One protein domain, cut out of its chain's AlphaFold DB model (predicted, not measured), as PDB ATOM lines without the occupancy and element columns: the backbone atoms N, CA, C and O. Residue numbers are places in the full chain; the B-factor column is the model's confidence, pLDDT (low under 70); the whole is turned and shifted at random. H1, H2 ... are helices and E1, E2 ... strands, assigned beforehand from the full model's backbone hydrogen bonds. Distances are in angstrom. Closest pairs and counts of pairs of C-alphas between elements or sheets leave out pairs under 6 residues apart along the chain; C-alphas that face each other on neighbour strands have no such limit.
ATOM      1  N   GLU A 298     -31.791  51.849 -15.926       84.06
ATOM      2  CA  GLU A 298     -32.569  50.872 -15.155       84.06
ATOM      3  C   GLU A 298     -34.023  50.759 -15.648       84.06
ATOM      4  O   GLU A 298     -34.588  49.670 -15.673       84.06
ATOM      5  N   GLU A 299     -34.619  51.866 -16.093       85.62
ATOM      6  CA  GLU A 299     -35.984  51.902 -16.639       85.62
ATOM      7  C   GLU A 299     -36.017  51.528 -18.123       85.62
ATOM      8  O   GLU A 299     -36.963  50.899 -18.595       85.62
ATOM      9  N   ARG A 300     -34.987  51.942 -18.871       83.75
ATOM     10  CA  ARG A 300     -34.960  51.869 -20.340       83.75
ATOM     11  C   ARG A 300     -34.373  50.573 -20.890       83.75
ATOM     12  O   ARG A 300     -34.762  50.152 -21.977       83.75
ATOM     13  N   ILE A 301     -33.436  49.943 -20.179       90.69
ATOM     14  CA  ILE A 301     -32.872  48.654 -20.587       90.69
ATOM     15  C   ILE A 301     -33.852  47.552 -20.203       90.69
ATOM     16  O   ILE A 301     -34.203  47.382 -19.036       90.69
ATOM     17  N   LYS A 302     -34.246  46.770 -21.205       90.19
ATOM     18  CA  LYS A 302     -34.973  45.517 -21.031       90.19
ATOM     19  C   LYS A 302     -33.984  44.365 -20.886       90.19
ATOM     20  O   LYS A 302     -33.052  44.250 -21.679       90.19
ATOM     21  N   VAL A 303     -34.198  43.525 -19.881       89.38
ATOM     22  CA  VAL A 303     -33.442  42.296 -19.633       89.38
ATOM     23  C   VAL A 303     -34.320  41.118 -20.028       89.38
ATOM     24  O   VAL A 303     -35.456  40.999 -19.566       89.38
ATOM     25  N   GLU A 304     -33.789  40.252 -20.889       89.75
ATOM     26  CA  GLU A 304     -34.397  38.963 -21.200       89.75
ATOM     27  C   GLU A 304     -33.807  37.898 -20.274       89.75
ATOM     28  O   GLU A 304     -32.610  37.610 -20.315       89.75
ATOM     29  N   ILE A 305     -34.653  37.325 -19.421       86.12
ATOM     30  CA  ILE A 305     -34.291  36.213 -18.540       86.12
ATOM     31  C   ILE A 305     -34.882  34.946 -19.148       86.12
ATOM     32  O   ILE A 305     -36.080  34.900 -19.423       86.12
ATOM     33  N   ASN A 306     -34.043  33.931 -19.340       87.62
ATOM     34  CA  ASN A 306     -34.422  32.648 -19.921       87.62
ATOM     35  C   ASN A 306     -34.262  31.545 -18.870       87.62
ATOM     36  O   ASN A 306     -33.154  31.312 -18.389       87.62
ATOM     37  N   GLY A 307     -35.359  30.875 -18.524       82.88
ATOM     38  CA  GLY A 307     -35.371  29.706 -17.649       82.88
ATOM     39  C   GLY A 307     -35.672  28.431 -18.430       82.88
ATOM     40  O   GLY A 307     -36.578  28.408 -19.263       82.88
ATOM     41  N   PHE A 308     -34.925  27.368 -18.144       84.25
ATOM     42  CA  PHE A 308     -35.120  26.036 -18.716       84.25
ATOM     43  C   PHE A 308     -35.768  25.147 -17.652       84.25
ATOM     44  O   PHE A 308     -35.251  25.047 -16.542       84.25
ATOM     45  N   TYR A 309     -36.903  24.532 -17.978       78.12
ATOM     46  CA  TYR A 309     -37.716  23.759 -17.041       78.12
ATOM     47  C   TYR A 309     -38.111  22.418 -17.653       78.12
ATOM     48  O   TYR A 309     -38.546  22.364 -18.801       78.12
ATOM     49  N   GLU A 310     -38.017  21.340 -16.884       79.06
ATOM     50  CA  GLU A 310     -38.509  20.027 -17.304       79.06
ATOM     51  C   GLU A 310     -40.046  20.021 -17.359       79.06
ATOM     52  O   GLU A 310     -40.733  20.472 -16.439       79.06
ATOM     53  N   GLY A 311     -40.606  19.564 -18.479       66.75
ATOM     54  CA  GLY A 311     -42.048  19.470 -18.676       66.75
ATOM     55  C   GLY A 311     -42.636  18.222 -18.020       66.75
ATOM     56  O   GLY A 311     -42.138  17.125 -18.225       66.75
ATOM     57  N   ILE A 312     -43.759  18.377 -17.317       67.50
ATOM     58  CA  ILE A 312     -44.436  17.327 -16.528       67.50
ATOM     59  C   ILE A 312     -45.019  16.135 -17.321       67.50
ATOM     60  O   ILE A 312     -45.536  15.198 -16.723       67.50
ATOM     61  N   THR A 313     -44.982  16.162 -18.655       64.19
ATOM     62  CA  THR A 313     -45.538  15.116 -19.531       64.19
ATOM     63  C   THR A 313     -44.430  14.474 -20.353       64.19
ATOM     64  O   THR A 313     -43.802  15.170 -21.155       64.19
ATOM     65  N   MET A 314     -44.232  13.161 -20.209       65.75
ATOM     66  CA  MET A 314     -43.251  12.410 -20.999       65.75
ATOM     67  C   MET A 314     -43.514  12.536 -22.502       65.75
ATOM     68  O   MET A 314     -44.654  12.471 -22.964       65.75
ATOM     69  N   THR A 315     -42.441  12.692 -23.274       63.56
ATOM     70  CA  THR A 315     -42.491  12.560 -24.735       63.56
ATOM     71  C   THR A 315     -42.602  11.090 -25.152       63.56
ATOM     72  O   THR A 315     -42.343  10.181 -24.366       63.56
ATOM     73  N   SER A 316     -42.890  10.835 -26.432       64.56
ATOM     74  CA  SER A 316     -42.893   9.485 -27.024       64.56
ATOM     75  C   SER A 316     -41.540   8.751 -26.974       64.56
ATOM     76  O   SER A 316     -41.475   7.582 -27.344       64.56
ATOM     77  N   LYS A 317     -40.468   9.414 -26.514       69.94
ATOM     78  CA  LYS A 317     -39.144   8.826 -26.252       69.94
ATOM     79  C   LYS A 317     -38.873   8.546 -24.768       69.94
ATOM     80  O   LYS A 317     -37.757   8.181 -24.424       69.94
ATOM     81  N   ASN A 318     -39.878   8.698 -23.903       68.62
ATOM     82  CA  ASN A 318     -39.766   8.541 -22.448       68.62
ATOM     83  C   ASN A 318     -38.839   9.570 -21.759       68.62
ATOM     84  O   ASN A 318     -38.363   9.344 -20.651       68.62
ATOM     85  N   GLU A 319     -38.606  10.715 -22.411       69.19
ATOM     86  CA  GLU A 319     -37.841  11.853 -21.883       69.19
ATOM     87  C   GLU A 319     -38.785  13.008 -21.504       69.19
ATOM     88  O   GLU A 319     -39.742  13.298 -22.239       69.19
ATOM     89  N   LEU A 320     -38.494  13.696 -20.393       68.38
ATOM     90  CA  LEU A 320     -39.174  14.932 -19.988       68.38
ATOM     91  C   LEU A 320     -38.759  16.075 -20.939       68.38
ATOM     92  O   LEU A 320     -37.570  16.383 -21.042       68.38
ATOM     93  N   PRO A 321     -39.692  16.735 -21.648       76.00
ATOM     94  CA  PRO A 321     -39.340  17.769 -22.614       76.00
ATOM     95  C   PRO A 321     -38.908  19.051 -21.900       76.00
ATOM     96  O   PRO A 321     -39.706  19.661 -21.185       76.00
ATOM     97  N   ILE A 322     -37.677  19.508 -22.138       75.00
ATOM     98  CA  ILE A 322     -37.205  20.806 -21.639       75.00
ATOM     99  C   ILE A 322     -37.986  21.928 -22.340       75.00
ATOM    100  O   ILE A 322     -37.938  22.079 -23.562       75.00
ATOM    101  N   ARG A 323     -38.696  22.738 -21.554       74.56
ATOM    102  CA  ARG A 323     -39.394  23.952 -21.986       74.56
ATOM    103  C   ARG A 323     -38.574  25.182 -21.619       74.56
ATOM    104  O   ARG A 323     -37.998  25.250 -20.535       74.56
ATOM    105  N   VAL A 324     -38.562  26.169 -22.510       79.12
ATOM    106  CA  VAL A 324     -37.934  27.473 -22.268       79.12
ATOM    107  C   VAL A 324     -39.016  28.491 -21.936       79.12
ATOM    108  O   VAL A 324     -39.974  28.644 -22.695       79.12
ATOM    109  N   TRP A 325     -38.848  29.195 -20.822       78.75
ATOM    110  CA  TRP A 325     -39.655  30.351 -20.451       78.75
ATOM    111  C   TRP A 325     -38.792  31.605 -20.488       78.75
ATOM    112  O   TRP A 325     -37.795  31.700 -19.773       78.75
ATOM    113  N   SER A 326     -39.197  32.569 -21.310       81.12
ATOM    114  CA  SER A 326     -38.534  33.867 -21.447       81.12
ATOM    115  C   SER A 326     -39.411  34.960 -20.841       81.12
ATOM    116  O   SER A 326     -40.615  35.028 -21.112       81.12
ATOM    117  N   THR A 327     -38.816  35.829 -20.028       83.44
ATOM    118  CA  THR A 327     -39.462  37.031 -19.482       83.44
ATOM    119  C   THR A 327     -38.638  38.257 -19.866       83.44
ATOM    120  O   THR A 327     -37.411  38.242 -19.781       83.44
ATOM    121  N   ASN A 328     -39.312  39.303 -20.341       84.94
ATOM    122  CA  ASN A 328     -38.701  40.547 -20.799       84.94
ATOM    123  C   ASN A 328     -39.185  41.669 -19.873       84.94
ATOM    124  O   ASN A 328     -40.339  42.097 -19.951       84.94
ATOM    125  N   ARG A 329     -38.328  42.075 -18.933       86.62
ATOM    126  CA  ARG A 329     -38.649  43.026 -17.854       86.62
ATOM    127  C   ARG A 329     -37.622  44.154 -17.824       86.62
ATOM    128  O   ARG A 329     -36.578  44.047 -18.467       86.62
ATOM    129  N   SER A 330     -37.910  45.256 -17.131       89.88
ATOM    130  CA  SER A 330     -36.914  46.326 -17.010       89.88
ATOM    131  C   SER A 330     -35.726  45.864 -16.160       89.88
ATOM    132  O   SER A 330     -35.854  44.988 -15.301       89.88
ATOM    133  N   MET A 331     -34.559  46.467 -16.372       88.81
ATOM    134  CA  MET A 331     -33.387  46.252 -15.525       88.81
ATOM    135  C   MET A 331     -33.680  46.624 -14.055       88.81
ATOM    136  O   MET A 331     -33.165  45.976 -13.149       88.81
ATOM    137  N   ARG A 332     -34.566  47.599 -13.802       89.88
ATOM    138  CA  ARG A 332     -35.092  47.917 -12.466       89.88
ATOM    139  C   ARG A 332     -35.855  46.744 -11.857       89.88
ATOM    140  O   ARG A 332     -35.594  46.408 -10.707       89.88
ATOM    141  N   ASP A 333     -36.777  46.134 -12.601       89.06
ATOM    142  CA  ASP A 333     -37.518  44.962 -12.117       89.06
ATOM    143  C   ASP A 333     -36.549  43.812 -11.814       89.06
ATOM    144  O   ASP A 333     -36.652  43.208 -10.759       89.06
ATOM    145  N   PHE A 334     -35.547  43.585 -12.671       88.88
ATOM    146  CA  PHE A 334     -34.491  42.583 -12.464       88.88
ATOM    147  C   PHE A 334     -33.601  42.844 -11.234       88.88
ATOM    148  O   PHE A 334     -33.110  41.902 -10.617       88.88
ATOM    149  N   MET A 335     -33.348  44.109 -10.875       86.06
ATOM    150  CA  MET A 335     -32.587  44.442  -9.662       86.06
ATOM    151  C   MET A 335     -33.440  44.422  -8.386       86.06
ATOM    152  O   MET A 335     -32.892  44.225  -7.303       86.06
ATOM    153  N   ARG A 336     -34.756  44.651  -8.495       89.50
ATOM    154  CA  ARG A 336     -35.705  44.603  -7.371       89.50
ATOM    155  C   ARG A 336     -36.130  43.170  -7.051       89.50
ATOM    156  O   ARG A 336     -36.149  42.780  -5.886       89.50
ATOM    157  N   ASP A 337     -36.473  42.414  -8.086       86.94
ATOM    158  CA  ASP A 337     -37.057  41.084  -8.009       86.94
ATOM    159  C   ASP A 337     -36.072  40.072  -8.603       86.94
ATOM    160  O   ASP A 337     -35.590  40.232  -9.723       86.94
ATOM    161  N   GLU A 338     -35.769  39.010  -7.857       86.06
ATOM    162  CA  GLU A 338     -34.784  38.020  -8.297       86.06
ATOM    163  C   GLU A 338     -35.179  37.336  -9.622       86.06
ATOM    164  O   GLU A 338     -36.373  37.143  -9.886       86.06
ATOM    165  N   PRO A 339     -34.198  36.878 -10.432       85.19
ATOM    166  CA  PRO A 339     -34.465  36.282 -11.742       85.19
ATOM    167  C   PRO A 339     -35.462  35.120 -11.687       85.19
ATOM    168  O   PRO A 339     -36.304  34.978 -12.572       85.19
ATOM    169  N   THR A 340     -35.393  34.322 -10.618       84.81
ATOM    170  CA  THR A 340     -36.300  33.205 -10.341       84.81
ATOM    171  C   THR A 340     -37.743  33.679 -10.188       84.81
ATOM    172  O   THR A 340     -38.612  33.171 -10.886       84.81
ATOM    173  N   LYS A 341     -37.997  34.719  -9.379       87.81
ATOM    174  CA  LYS A 341     -39.349  35.255  -9.137       87.81
ATOM    175  C   LYS A 341     -39.976  35.820 -10.411       87.81
ATOM    176  O   LYS A 341     -41.159  35.617 -10.669       87.81
ATOM    177  N   LEU A 342     -39.177  36.493 -11.241       86.25
ATOM    178  CA  LEU A 342     -39.628  37.038 -12.526       86.25
ATOM    179  C   LEU A 342     -39.962  35.949 -13.559       86.25
ATOM    180  O   LEU A 342     -40.817  36.170 -14.424       86.25
ATOM    181  N   LEU A 343     -39.305  34.788 -13.480       85.75
ATOM    182  CA  LEU A 343     -39.621  33.606 -14.284       85.75
ATOM    183  C   LEU A 343     -40.809  32.813 -13.720       85.75
ATOM    184  O   LEU A 343     -41.634  32.341 -14.495       85.75
ATOM    185  N   GLU A 344     -40.938  32.704 -12.398       84.44
ATOM    186  CA  GLU A 344     -42.074  32.059 -11.727       84.44
ATOM    187  C   GLU A 344     -43.378  32.801 -12.015       84.44
ATOM    188  O   GLU A 344     -44.314  32.189 -12.526       84.44
ATOM    189  N   ALA A 345     -43.400  34.127 -11.851       83.50
ATOM    190  CA  ALA A 345     -44.545  34.956 -12.226       83.50
ATOM    191  C   ALA A 345     -44.895  34.825 -13.722       83.50
ATOM    192  O   ALA A 345     -46.067  34.793 -14.093       83.50
ATOM    193  N   ARG A 346     -43.888  34.692 -14.603       81.62
ATOM    194  CA  ARG A 346     -44.104  34.453 -16.042       81.62
ATOM    195  C   ARG A 346     -44.674  33.056 -16.324       81.62
ATOM    196  O   ARG A 346     -45.497  32.910 -17.225       81.62
ATOM    197  N   ARG A 347     -44.245  32.041 -15.570       77.50
ATOM    198  CA  ARG A 347     -44.742  30.657 -15.642       77.50
ATOM    199  C   ARG A 347     -46.188  30.555 -15.145       77.50
ATOM    200  O   ARG A 347     -46.966  29.810 -15.728       77.50
ATOM    201  N   GLU A 348     -46.545  31.312 -14.111       78.81
ATOM    202  CA  GLU A 348     -47.913  31.412 -13.585       78.81
ATOM    203  C   GLU A 348     -48.841  32.158 -14.553       78.81
ATOM    204  O   GLU A 348     -49.904  31.643 -14.895       78.81
ATOM    205  N   GLU A 349     -48.411  33.304 -15.091       71.62
ATOM    206  CA  GLU A 349     -49.125  34.053 -16.140       71.62
ATOM    207  C   GLU A 349     -49.407  33.183 -17.380       71.62
ATOM    208  O   GLU A 349     -50.491  33.236 -17.958       71.62
ATOM    209  N   ALA A 350     -48.442  32.352 -17.780       66.50
ATOM    210  CA  ALA A 350     -48.539  31.471 -18.941       66.50
ATOM    211  C   ALA A 350     -49.049  30.049 -18.626       66.50
ATOM    212  O   ALA A 350     -48.898  29.143 -19.450       66.50
TER     213      ALA A 350
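What this domain is: This is residues 298 to 350 of the 409 residues of an uncharacterized protein of Monilinia fructicola (UniProt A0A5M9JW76). What does one see first? The main feature is a long hairpin of two strands, E1 and E2, with the loop of residues 311 to 321 at one end of its length and the short helix H1 at the other end. The helix H2 packs across one face of the hairpin, and no named element covers the other face. What is it made of, and how large is it? The printed part has 53 residues with two named strands and two named helices, in the order E1, E2, H1, H2; the sheet E1 - E2 is antiparallel and the class is mixed, helices and strands. The whole is loose, with a radius of gyration of the C-alphas of 13.7 A, and a rod in outline, spanning 44 by 16 by 15 A.

How they stand to each other: How do the strands pair? E1, residues 302 to 310, and E2, residues 322 to 330, form a hairpin, antiparallel at 160 degrees between their directions. N 303 and O 329 are 2.8 A apart and N 323 and O 309 are 2.8 A apart, both within hydrogen-bond range. Where are the helices? H1, residues 331 to 336, comes closest to E1 at the C-alphas of Val 303 and Met 331, 5.7 A apart. H2, residues 339 to 349, comes closest to E2 at the C-alphas of Thr 327 and Leu 343, 6.2 A apart, and to E1 at those of Gly 307 and Leu 343, 6.7 A apart. How do the helices stand to each other? H1 and H2 are close but not clearly touching, their closest C-alphas being those of Phe 334 and Leu 342, 7.6 A apart, and their lines are about perpendicular at 81 degrees. In both helices every O i to N i+4 pair is within hydrogen-bond range.

Where its parts are: Where do the strands run? E1 begins at C-alpha 302, (-34.973, 45.517, -21.031), and covers 26.0 A to C-alpha 310. E2 covers 25.9 A from C-alpha 322, (-37.205, 20.806, -21.639), to C-alpha 330. Where do the helices run? H1 covers 8.6 A from C-alpha 331 to C-alpha 336. H2 covers 15.5 A and ends at C-alpha 349, (-49.125, 34.053, -16.140).

The domain as a whole: How far does it reach? The two C-alphas farthest apart are those of Glu 298 and Ser 316, 44.3 A. Is it unbroken, and how are its elements linked? The printed part has no cut; the link from E1 to E2, 11 residues, is long, and those from E2 to H1 and from H1 to H2 are tight. Where is the confidence low? The mean pLDDT of the printed part is 80.5, and residues 311 to 320 and residue 350 are under 70.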